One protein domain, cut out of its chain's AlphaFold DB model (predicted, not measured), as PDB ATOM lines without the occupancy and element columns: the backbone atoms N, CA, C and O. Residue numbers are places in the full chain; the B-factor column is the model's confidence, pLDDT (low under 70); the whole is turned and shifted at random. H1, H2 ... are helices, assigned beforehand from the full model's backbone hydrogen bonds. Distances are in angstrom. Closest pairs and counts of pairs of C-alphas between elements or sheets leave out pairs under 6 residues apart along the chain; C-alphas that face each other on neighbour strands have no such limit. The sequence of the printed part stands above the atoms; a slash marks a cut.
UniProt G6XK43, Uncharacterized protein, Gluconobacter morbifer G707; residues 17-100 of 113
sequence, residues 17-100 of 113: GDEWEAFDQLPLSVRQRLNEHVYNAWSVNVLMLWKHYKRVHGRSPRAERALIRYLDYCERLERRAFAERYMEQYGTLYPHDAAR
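AT A GLANCE: This is residues 17 to 100 of the 113 residues of an uncharacterized protein of Gluconobacter morbifer G707 (UniProt G6XK43). One long helix, H4, makes the longest axis; H2 and H3 pack on its first part, at residues 63 to 68, and H1 packs on H3 away from H4, the three short helices and this part of H4 making a head. The rest of H4 runs on from this head as an arm, and after residue 90 the backbone folds back to the short H5, which is near H4. The printed part has 84 residues with five named helices in the order H1 to H5 and no named strand; the class is all helix. The whole is loose, with a radius of gyration of the C-alphas of 15.3 A, and elongated, spanning 46 by 26 by 18 A.

HOW THE PARTS SIT: H1, residues 19 to 24, is close to but not clearly touching H2, residues 28 to 35; their closest C-alphas, of Phe 23 and Arg 31, are 6.8 A apart. H1 touches H3, residues 43 to 57, with residues 43 to 47 of H3 alone, at a steep tilt of 43 degrees, the same way; the closest C-alphas, of Phe 23 and Ser 43, are 5.2 A apart. H2 and H3 are near each other. H3 and H4, residues 61 to 90, form a helical hairpin, opposite ways at a steep tilt of 42 degrees; H4 touches H3 with residues 63 to 67 alone, and the closest C-alphas, of His 57 and Ala 63, are 5.5 A apart. H2 touches residues 64 to 68 of H4 alone, at a shallow tilt of 8 degrees, the same way; the closest C-alphas, of Val 30 and Ile 68, are 6.4 A apart. H5, residues 95 to 98, is close to but not clearly touching H4, and apart from H1, H2 and H3. In H1, H2, H3 and H4 every O i to N i+4 pair is within hydrogen-bond range; H5 is too short for such a pair.

IN THESE COORDINATES: H1 begins at C-alpha 19 (154.691, 194.588, 170.337). H3 is 20.3 A long and H4 43.1 A, from C-alpha 61 (168.383, 178.850, 180.763) to C-alpha 90 (179.053, 208.726, 151.628). H5 ends at C-alpha 98 (186.356, 204.078, 162.417).

THE WHOLE: The two C-alphas farthest apart, of Gly 58 and Gly 91, are 47.1 A apart. The printed part has no cut and no long link. The mean pLDDT of the printed part is 87.6; residues 38 to 39 and 41 are under 70.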
ATOM      1  N   GLY A  17     151.589 192.147 164.916       89.38
ATOM      2  CA  GLY A  17     151.157 191.779 166.261       89.38
ATOM      3  C   GLY A  17     151.263 192.954 167.230       89.38
ATOM      4  O   GLY A  17     151.740 194.026 166.853       89.38
ATOM      5  N   ASP A  18     150.823 192.738 168.466       90.44
ATOM      6  CA  ASP A  18     151.037 193.682 169.563       90.44
ATOM      7  C   ASP A  18     152.474 193.534 170.094       90.44
ATOM      8  O   ASP A  18     152.862 192.486 170.614       90.44
ATOM      9  N   GLU A  19     153.286 194.575 169.912       87.75
ATOM     10  CA  GLU A  19     154.691 194.588 170.337       87.75
ATOM     11  C   GLU A  19     154.831 194.597 171.861       87.75
ATOM     12  O   GLU A  19     155.756 193.973 172.381       87.75
ATOM     13  N   TRP A  20     153.921 195.265 172.576       88.50
ATOM     14  CA  TRP A  20     153.956 195.347 174.036       88.50
ATOM     15  C   TRP A  20     153.590 194.004 174.651       88.50
ATOM     16  O   TRP A  20     154.337 193.469 175.469       88.50
ATOM     17  N   GLU A  21     152.504 193.399 174.171       91.88
ATOM     18  CA  GLU A  21     152.099 192.066 174.618       91.88
ATOM     19  C   GLU A  21     153.169 191.015 174.280       91.88
ATOM     20  O   GLU A  21     153.441 190.102 175.068       91.88
ATOM     21  N   ALA A  22     153.803 191.135 173.108       92.12
ATOM     22  CA  ALA A  22     154.866 190.227 172.711       92.12
ATOM     23  C   ALA A  22     156.108 190.374 173.596       92.12
ATOM     24  O   ALA A  22     156.714 189.364 173.965       92.12
ATOM     25  N   PHE A  23     156.470 191.611 173.944       91.19
ATOM     26  CA  PHE A  23     157.584 191.911 174.833       91.19
ATOM     27  C   PHE A  23     157.357 191.313 176.222       91.19
ATOM     28  O   PHE A  23     158.233 190.614 176.727       91.19
ATOM     29  N   ASP A  24     156.172 191.494 176.807       91.56
ATOM     30  CA  ASP A  24     155.853 191.010 178.157       91.56
ATOM     31  C   ASP A  24     155.870 189.480 178.290       91.56
ATOM     32  O   ASP A  24     156.129 188.942 179.369       91.56
ATOM     33  N   GLN A  25     155.673 188.755 177.187       92.88
ATOM     34  CA  GLN A  25     155.766 187.292 177.152       92.88
ATOM     35  C   GLN A  25     157.211 186.759 177.140       92.88
ATOM     36  O   GLN A  25     157.424 185.545 177.284       92.88
ATOM     37  N   LEU A  26     158.211 187.620 176.937       92.38
ATOM     38  CA  LEU A  26     159.613 187.216 176.866       92.38
ATOM     39  C   LEU A  26     160.235 187.024 178.262       92.38
ATOM     40  O   LEU A  26     159.900 187.736 179.214       92.38
ATOM     41  N   PRO A  27     161.203 186.097 178.402       92.19
ATOM     42  CA  PRO A  27     162.008 185.986 179.616       92.19
ATOM     43  C   PRO A  27     162.696 187.309 179.969       92.19
ATOM     44  O   PRO A  27     163.082 188.070 179.081       92.19
ATOM     45  N   LEU A  28     162.896 187.567 181.266       91.19
ATOM     46  CA  LEU A  28     163.506 188.811 181.751       91.19
ATOM     47  C   LEU A  28     164.874 189.083 181.105       91.19
ATOM     48  O   LEU A  28     165.116 190.194 180.646       91.19
ATOM     49  N   SER A  29     165.715 188.054 180.998       90.62
ATOM     50  CA  SER A  29     167.043 188.120 180.371       90.62
ATOM     51  C   SER A  29     166.985 188.572 178.904       90.62
ATOM     52  O   SER A  29     167.832 189.331 178.436       90.62
ATOM     53  N   VAL A  30     165.958 188.137 178.171       90.38
ATOM     54  CA  VAL A  30     165.737 188.499 176.767       90.38
ATOM     55  C   VAL A  30     165.202 189.923 176.669       90.38
ATOM     56  O   VAL A  30     165.678 190.679 175.832       90.38
ATOM     57  N   ARG A  31     164.268 190.319 177.546       92.00
ATOM     58  CA  ARG A  31     163.746 191.695 177.609       92.00
ATOM     59  C   ARG A  31     164.843 192.716 177.898       92.00
ATOM     60  O   ARG A  31     164.943 193.711 177.189       92.00
ATOM     61  N   GLN A  32     165.692 192.441 178.890       90.38
ATOM     62  CA  GLN A  32     166.875 193.258 179.185       90.38
ATOM     63  C   GLN A  32     167.750 193.393 177.943       90.38
ATOM     64  O   GLN A  32     168.080 194.501 177.533       90.38
ATOM     65  N   ARG A  33     168.024 192.269 177.272       89.19
ATOM     66  CA  ARG A  33     168.850 192.285 176.073       89.19
ATOM     67  C   ARG A  33     168.235 193.070 174.910       89.19
ATOM     68  O   ARG A  33     168.975 193.675 174.144       89.19
ATOM     69  N   LEU A  34     166.911 193.069 174.761       87.81
ATOM     70  CA  LEU A  34     166.237 193.881 173.744       87.81
ATOM     71  C   LEU A  34     166.347 195.379 174.029       87.81
ATOM     72  O   LEU A  34     166.536 196.145 173.092       87.81
ATOM     73  N   ASN A  35     166.284 195.785 175.297       86.06
ATOM     74  CA  ASN A  35     166.469 197.186 175.685       86.06
ATOM     75  C   ASN A  35     167.904 197.681 175.445       86.06
ATOM     76  O   ASN A  35     168.111 198.865 175.208       86.06
ATOM     77  N   GLU A  36     168.887 196.782 175.501       84.94
ATOM     78  CA  GLU A  36     170.292 197.075 175.183       84.94
ATOM     79  C   GLU A  36     170.601 197.036 173.683       84.94
ATOM     80  O   GLU A  36     171.679 197.456 173.262       84.94
ATOM     81  N   HIS A  37     169.695 196.484 172.874       78.38
ATOM     82  CA  HIS A  37     169.931 196.294 171.452       78.38
ATOM     83  C   HIS A  37     169.974 197.659 170.756       78.38
ATOM     84  O   HIS A  37     169.027 198.441 170.839       78.38
ATOM     85  N   VAL A  38     171.068 197.942 170.041       67.81
ATOM     86  CA  VAL A  38     171.307 199.266 169.422       67.81
ATOM     87  C   VAL A  38     170.197 199.646 168.444       67.81
ATOM     88  O   VAL A  38     169.850 200.816 168.280       67.81
ATOM     89  N   TYR A  39     169.628 198.638 167.793       65.56
ATOM     90  CA  TYR A  39     168.501 198.785 166.885       65.56
ATOM     91  C   TYR A  39     167.223 198.257 167.526       65.56
ATOM     92  O   TYR A  39     167.254 197.242 168.212       65.56
ATOM     93  N   ASN A  40     166.083 198.901 167.271       70.44
ATOM     94  CA  ASN A  40     164.797 198.450 167.805       70.44
ATOM     95  C   ASN A  40     164.458 197.046 167.264       70.44
ATOM     96  O   ASN A  40     164.030 196.884 166.116       70.44
ATOM     97  N   ALA A  41     164.702 196.024 168.078       68.75
ATOM     98  CA  ALA A  41     164.398 194.647 167.748       68.75
ATOM     99  C   ALA A  41     162.891 194.412 167.930       68.75
ATOM    100  O   ALA A  41     162.359 194.546 169.028       68.75
ATOM    101  N   TRP A  42     162.195 194.066 166.841       85.69
ATOM    102  CA  TRP A  42     160.743 193.852 166.853       85.69
ATOM    103  C   TRP A  42     160.373 192.691 167.787       85.69
ATOM    104  O   TRP A  42     160.707 191.533 167.516       85.69
ATOM    105  N   SER A  43     159.678 192.998 168.880       87.25
ATOM    106  CA  SER A  43     159.350 192.068 169.964       87.25
ATOM    107  C   SER A  43     158.495 190.903 169.478       87.25
ATOM    108  O   SER A  43     158.707 189.768 169.905       87.25
ATOM    109  N   VAL A  44     157.610 191.134 168.503       89.19
ATOM    110  CA  VAL A  44     156.840 190.065 167.839       89.19
ATOM    111  C   VAL A  44     157.764 189.031 167.182       89.19
ATOM    112  O   VAL A  44     157.607 187.824 167.396       89.19
ATOM    113  N   ASN A  45     158.774 189.477 166.428       92.06
ATOM    114  CA  ASN A  45     159.747 188.584 165.790       92.06
ATOM    115  C   ASN A  45     160.534 187.786 166.839       92.06
ATOM    116  O   ASN A  45     160.755 186.582 166.688       92.06
ATOM    117  N   VAL A  46     160.944 188.454 167.916       92.38
ATOM    118  CA  VAL A  46     161.727 187.835 168.992       92.38
ATOM    119  C   VAL A  46     160.890 186.803 169.740       92.38
ATOM    120  O   VAL A  46     161.386 185.719 170.044       92.38
ATOM    121  N   LEU A  47     159.602 187.070 169.964       93.94
ATOM    122  CA  LEU A  47     158.682 186.110 170.564       93.94
ATOM    123  C   LEU A  47     158.495 184.865 169.687       93.94
ATOM    124  O   LEU A  47     158.441 183.749 170.209       93.94
ATOM    125  N   MET A  48     158.430 185.017 168.361       93.06
ATOM    126  CA  MET A  48     158.382 183.870 167.443       93.06
ATOM    127  C   MET A  48     159.638 182.999 167.561       93.06
ATOM    128  O   MET A  48     159.529 181.775 167.682       93.06
ATOM    129  N   LEU A  49     160.820 183.622 167.599       92.50
ATOM    130  CA  LEU A  49     162.082 182.917 167.830       92.50
ATOM    131  C   LEU A  49     162.085 182.236 169.199       92.50
ATOM    132  O   LEU A  49     162.416 181.057 169.299       92.50
ATOM    133  N   TRP A  50     161.645 182.924 170.251       93.62
ATOM    134  CA  TRP A  50     161.553 182.344 171.587       93.62
ATOM    135  C   TRP A  50     160.659 181.104 171.623       93.62
ATOM    136  O   TRP A  50     161.066 180.072 172.155       93.62
ATOM    137  N   LYS A  51     159.475 181.152 171.001       92.50
ATOM    138  CA  LYS A  51     158.577 179.989 170.889       92.50
ATOM    139  C   LYS A  51     159.266 178.810 170.192       92.50
ATOM    140  O   LYS A  51     159.081 177.668 170.618       92.50
ATOM    141  N   HIS A  52     160.084 179.074 169.173       91.81
ATOM    142  CA  HIS A  52     160.887 178.053 168.502       91.81
ATOM    143  C   HIS A  52     161.977 177.473 169.419       91.81
ATOM    144  O   HIS A  52     161.994 176.267 169.658       91.81
ATOM    145  N   TYR A  53     162.833 178.311 170.014       88.44
ATOM    146  CA  TYR A  53     163.910 177.866 170.911       88.44
ATOM    147  C   TYR A  53     163.378 177.121 172.142       88.44
ATOM    148  O   TYR A  53     163.943 176.098 172.534       88.44
ATOM    149  N   LYS A  54     162.255 177.576 172.708       89.75
ATOM    150  CA  LYS A  54     161.546 176.904 173.805       89.75
ATOM    151  C   LYS A  54     161.075 175.505 173.407       89.75
ATOM    152  O   LYS A  54     161.097 174.602 174.239       89.75
ATOM    153  N   ARG A  55     160.653 175.305 172.153       89.19
ATOM    154  CA  ARG A  55     160.249 173.988 171.636       89.19
ATOM    155  C   ARG A  55     161.450 173.064 171.419       89.19
ATOM    156  O   ARG A  55     161.343 171.884 171.720       89.19
ATOM    157  N   VAL A  56     162.576 173.589 170.931       87.69
ATOM    158  CA  VAL A  56     163.781 172.796 170.615       87.69
ATOM    159  C   VAL A  56     164.582 172.410 171.865       87.69
ATOM    160  O   VAL A  56     165.061 171.286 171.966       87.69
ATOM    161  N   HIS A  57     164.741 173.326 172.824       82.06
ATOM    162  CA  HIS A  57     165.621 173.142 173.989       82.06
ATOM    163  C   HIS A  57     164.880 173.047 175.332       82.06
ATOM    164  O   HIS A  57     165.517 173.013 176.390       82.06
ATOM    165  N   GLY A  58     163.545 173.057 175.310       81.88
ATOM    166  CA  GLY A  58     162.719 173.195 176.506       81.88
ATOM    167  C   GLY A  58     162.806 174.592 177.134       81.88
ATOM    168  O   GLY A  58     163.510 175.486 176.657       81.88
ATOM    169  N   ARG A  59     162.095 174.796 178.250       76.25
ATOM    170  CA  ARG A  59     162.146 176.042 179.035       76.25
ATOM    171  C   ARG A  59     163.379 176.033 179.946       76.25
ATOM    172  O   ARG A  59     163.257 175.919 181.159       76.25
ATOM    173  N   SER A  60     164.563 176.075 179.342       84.00
ATOM    174  CA  SER A  60     165.843 176.031 180.051       84.00
ATOM    175  C   SER A  60     166.608 177.354 179.914       84.00
ATOM    176  O   SER A  60     166.524 178.000 178.867       84.00
ATOM    177  N   PRO A  61     167.455 177.721 180.897       87.31
ATOM    178  CA  PRO A  61     168.383 178.850 180.763       87.31
ATOM    179  C   PRO A  61     169.295 178.740 179.528       87.31
ATOM    180  O   PRO A  61     169.782 179.735 178.992       87.31
ATOM    181  N   ARG A  62     169.524 177.516 179.029       87.19
ATOM    182  CA  ARG A  62     170.271 177.267 177.791       87.19
ATOM    183  C   ARG A  62     169.535 177.802 176.559       87.19
ATOM    184  O   ARG A  62     170.203 178.335 175.673       87.19
ATOM    185  N   ALA A  63     168.207 177.678 176.509       88.75
ATOM    186  CA  ALA A  63     167.379 178.201 175.424       88.75
ATOM    187  C   ALA A  63     167.429 179.734 175.378       88.75
ATOM    188  O   ALA A  63     167.646 180.310 174.315       88.75
ATOM    189  N   GLU A  64     167.323 180.385 176.541       91.31
ATOM    190  CA  GLU A  64     167.430 181.846 176.661       91.31
ATOM    191  C   GLU A  64     168.798 182.344 176.190       91.31
ATOM    192  O   GLU A  64     168.887 183.217 175.331       91.31
ATOM    193  N   ARG A  65     169.886 181.719 176.663       90.88
ATOM    194  CA  ARG A  65     171.248 182.056 176.221       90.88
ATOM    195  C   ARG A  65     171.456 181.827 174.723       90.88
ATOM    196  O   ARG A  65     172.213 182.564 174.097       90.88
ATOM    197  N   ALA A  66     170.839 180.796 174.145       90.81
ATOM    198  CA  ALA A  66     170.918 180.538 172.709       90.81
ATOM    199  C   ALA A  66     170.198 181.626 171.902       90.81
ATOM    200  O   ALA A  66     170.778 182.127 170.940       90.81
ATOM    201  N   LEU A  67     169.007 182.041 172.341       92.38
ATOM    202  CA  LEU A  67     168.282 183.157 171.741       92.38
ATOM    203  C   LEU A  67     169.079 184.462 171.850       92.38
ATOM    204  O   LEU A  67     169.269 185.131 170.845       92.38
ATOM    205  N   ILE A  68     169.622 184.785 173.025       91.69
ATOM    206  CA  ILE A  68     170.450 185.987 173.226       91.69
ATOM    207  C   ILE A  68     171.663 185.994 172.284       91.69
ATOM    208  O   ILE A  68     171.942 187.007 171.651       91.69
ATOM    209  N   ARG A  69     172.366 184.861 172.129       91.44
ATOM    210  CA  ARG A  69     173.481 184.758 171.170       91.44
ATOM    211  C   ARG A  69     173.039 184.966 169.724       91.44
ATOM    212  O   ARG A  69     173.812 185.502 168.932       91.44
ATOM    213  N   TYR A  70     171.837 184.517 169.378       90.94
ATOM    214  CA  TYR A  70     171.273 184.728 168.052       90.94
ATOM    215  C   TYR A  70     170.906 186.200 167.824       90.94
ATOM    216  O   TYR A  70     171.254 186.745 166.782       90.94
ATOM    217  N   LEU A  71     170.320 186.876 168.818       90.06
ATOM    218  CA  LEU A  71     170.059 188.321 168.763       90.06
ATOM    219  C   LEU A  71     171.358 189.118 168.582       90.06
ATOM    220  O   LEU A  71     171.444 189.939 167.677       90.06
ATOM    221  N   ASP A  72     172.410 188.791 169.338       89.38
ATOM    222  CA  ASP A  72     173.742 189.398 169.176       89.38
ATOM    223  C   ASP A  72     174.330 189.184 167.778       89.38
ATOM    224  O   ASP A  72     175.131 189.983 167.295       89.38
ATOM    225  N   TYR A  73     174.008 188.060 167.142       89.81
ATOM    226  CA  TYR A  73     174.435 187.791 165.778       89.81
ATOM    227  C   TYR A  73     173.651 188.637 164.769       89.81
ATOM    228  O   TYR A  73     174.275 189.239 163.896       89.81
ATOM    229  N   CYS A  74     172.329 188.748 164.923       87.12
ATOM    230  CA  CYS A  74     171.499 189.649 164.122       87.12
ATOM    231  C   CYS A  74     171.962 191.106 164.245       87.12
ATOM    232  O   CYS A  74     172.126 191.768 163.226       87.12
ATOM    233  N   GLU A  75     172.273 191.572 165.458       86.56
ATOM    234  CA  GLU A  75     172.819 192.912 165.705       86.56
ATOM    235  C   GLU A  75     174.095 193.165 164.890       86.56
ATOM    236  O   GLU A  75     174.235 194.196 164.232       86.56
ATOM    237  N   ARG A  76     175.027 192.201 164.879       87.00
ATOM    238  CA  ARG A  76     176.263 192.309 164.087       87.00
ATOM    239  C   ARG A  76     175.991 192.377 162.587       87.00
ATOM    240  O   ARG A  76     176.669 193.135 161.897       87.00
ATOM    241  N   LEU A  77     175.032 191.598 162.083       88.12
ATOM    242  CA  LEU A  77     174.647 191.636 160.669       88.12
ATOM    243  C   LEU A  77     174.020 192.983 160.295       88.12
ATOM    244  O   LEU A  77     174.375 193.551 159.269       88.12
ATOM    245  N   GLU A  78     173.142 193.516 161.146       85.88
ATOM    246  CA  GLU A  78     172.503 194.820 160.940       85.88
ATOM    247  C   GLU A  78     173.526 195.954 160.925       85.88
ATOM    248  O   GLU A  78     173.509 196.780 160.014       85.88
ATOM    249  N   ARG A  79     174.462 195.952 161.882       86.38
ATOM    250  CA  ARG A  79     175.556 196.932 161.928       86.38
ATOM    251  C   ARG A  79     176.408 196.884 160.670       86.38
ATOM    252  O   ARG A  79     176.709 197.926 160.099       86.38
ATOM    253  N   ARG A  80     176.783 195.678 160.236       88.25
ATOM    254  CA  ARG A  80     177.602 195.490 159.039       88.25
ATOM    255  C   ARG A  80     176.892 196.006 157.791       88.25
ATOM    256  O   ARG A  80     177.484 196.775 157.046       88.25
ATOM    257  N   ALA A  81     175.634 195.622 157.592       88.50
ATOM    258  CA  ALA A  81     174.864 196.058 156.432       88.50
ATOM    259  C   ALA A  81     174.670 197.584 156.421       88.50
ATOM    260  O   ALA A  81     174.748 198.220 155.373       88.50
ATOM    261  N   PHE A  82     174.468 198.190 157.597       86.81
ATOM    262  CA  PHE A  82     174.404 199.643 157.721       86.81
ATOM    263  C   PHE A  82     175.737 200.311 157.356       86.81
ATOM    264  O   PHE A  82     175.745 201.271 156.591       86.81
ATOM    265  N   ALA A  83     176.862 199.794 157.858       88.56
ATOM    266  CA  ALA A  83     178.189 200.325 157.556       88.56
ATOM    267  C   ALA A  83     178.545 200.206 156.063       88.56
ATOM    268  O   ALA A  83     179.098 201.145 155.494       88.56
ATOM    269  N   GLU A  84     178.193 199.084 155.425       89.62
ATOM    270  CA  GLU A  84     178.366 198.875 153.981       89.62
ATOM    271  C   GLU A  84     177.586 199.933 153.186       89.62
ATOM    272  O   GLU A  84     178.174 200.646 152.373       89.62
ATOM    273  N   ARG A  85     176.302 200.146 153.501       88.12
ATOM    274  CA  ARG A  85     175.485 201.157 152.815       88.12
ATOM    275  C   ARG A  85     175.923 202.593 153.101       88.12
ATOM    276  O   ARG A  85     175.872 203.437 152.210       88.12
ATOM    277  N   TYR A  86     176.377 202.881 154.320       88.19
ATOM    278  CA  TYR A  86     176.947 204.184 154.663       88.19
ATOM    279  C   TYR A  86     178.183 204.476 153.802       88.19
ATOM    280  O   TYR A  86     178.313 205.572 153.257       88.19
ATOM    281  N   MET A  87     179.064 203.488 153.621       89.25
ATOM    282  CA  MET A  87     180.234 203.633 152.756       89.25
ATOM    283  C   MET A  87     179.840 203.828 151.288       89.25
ATOM    284  O   MET A  87     180.407 204.692 150.626       89.25
ATOM    285  N   GLU A  88     178.862 203.080 150.779       89.06
ATOM    286  CA  GLU A  88     178.357 203.254 149.409       89.06
ATOM    287  C   GLU A  88     177.770 204.653 149.181       89.06
ATOM    288  O   GLU A  88     178.000 205.262 148.138       89.06
ATOM    289  N   GLN A  89     177.037 205.183 150.165       90.00
ATOM    290  CA  GLN A  89     176.354 206.469 150.054       90.00
ATOM    291  C   GLN A  89     177.288 207.672 150.255       90.00
ATOM    292  O   GLN A  89     177.131 208.687 149.577       90.00
ATOM    293  N   TYR A  90     178.237 207.584 151.192       89.12
ATOM    294  CA  TYR A  90     179.053 208.726 151.628       89.12
ATOM    295  C   TYR A  90     180.548 208.575 151.326       89.12
ATOM    296  O   TYR A  90     181.322 209.485 151.619       89.12
ATOM    297  N   GLY A  91     180.986 207.438 150.778       90.88
ATOM    298  CA  GLY A  91     182.383 207.181 150.415       90.88
ATOM    299  C   GLY A  91     183.352 207.137 151.602       90.88
ATOM    300  O   GLY A  91     184.562 207.235 151.413       90.88
ATOM    301  N   THR A  92     182.842 207.034 152.829       89.38
ATOM    302  CA  THR A  92     183.634 207.071 154.063       89.38
ATOM    303  C   THR A  92     183.215 205.956 155.009       89.38
ATOM    304  O   THR A  92     182.084 205.476 154.968       89.38
ATOM    305  N   LEU A  93     184.139 205.535 155.875       87.19
ATOM    306  CA  LEU A  93     183.843 204.553 156.913       87.19
ATOM    307  C   LEU A  93     182.782 205.092 157.870       87.19
ATOM    308  O   LEU A  93     182.806 206.266 158.245       87.19
ATOM    309  N   TYR A  94     181.905 204.202 158.330       84.00
ATOM    310  CA  TYR A  94     180.960 204.533 159.385       84.00
ATOM    311  C   TYR A  94     181.722 205.013 160.639       84.00
ATOM    312  O   TYR A  94     182.600 204.284 161.120       84.00
ATOM    313  N   PRO A  95     181.425 206.206 161.199       84.06
ATOM    314  CA  PRO A  95     182.219 206.793 162.282       84.06
ATOM    315  C   PRO A  95     182.393 205.893 163.511       84.06
ATOM    316  O   PRO A  95     183.459 205.897 164.124       84.06
ATOM    317  N   HIS A  96     181.391 205.075 163.850       82.81
ATOM    318  CA  HIS A  96     181.495 204.138 164.973       82.81
ATOM    319  C   HIS A  96     182.504 203.015 164.715       82.81
ATOM    320  O   HIS A  96     183.207 202.606 165.639       82.81
ATOM    321  N   ASP A  97     182.611 202.539 163.477       82.81
ATOM    322  CA  ASP A  97     183.583 201.506 163.119       82.81
ATOM    323  C   ASP A  97     184.988 202.109 163.005       82.81
ATOM    324  O   ASP A  97     185.951 201.527 163.510       82.81
ATOM    325  N   ALA A  98     185.102 203.323 162.451       83.38
ATOM    326  CA  ALA A  98     186.356 204.078 162.417       83.38
ATOM    327  C   ALA A  98     186.903 204.348 163.833       83.38
ATOM    328  O   ALA A  98     188.101 204.203 164.077       83.38
ATOM    329  N   ALA A  99     186.020 204.669 164.783       85.38
ATOM    330  CA  ALA A  99     186.359 204.883 166.188       85.38
ATOM    331  C   ALA A  99     186.523 203.585 167.002       85.38
ATOM    332  O   ALA A  99     186.846 203.654 168.186       85.38
ATOM    333  N   ARG A 100     186.291 202.404 166.403       83.25
ATOM    334  CA  ARG A 100     186.261 201.100 167.101       83.25
ATOM    335  C   ARG A 100     185.329 201.098 168.319       83.25
ATOM    336  O   ARG A 100     185.623 200.470 169.337       83.25
TER     337      ARG A 100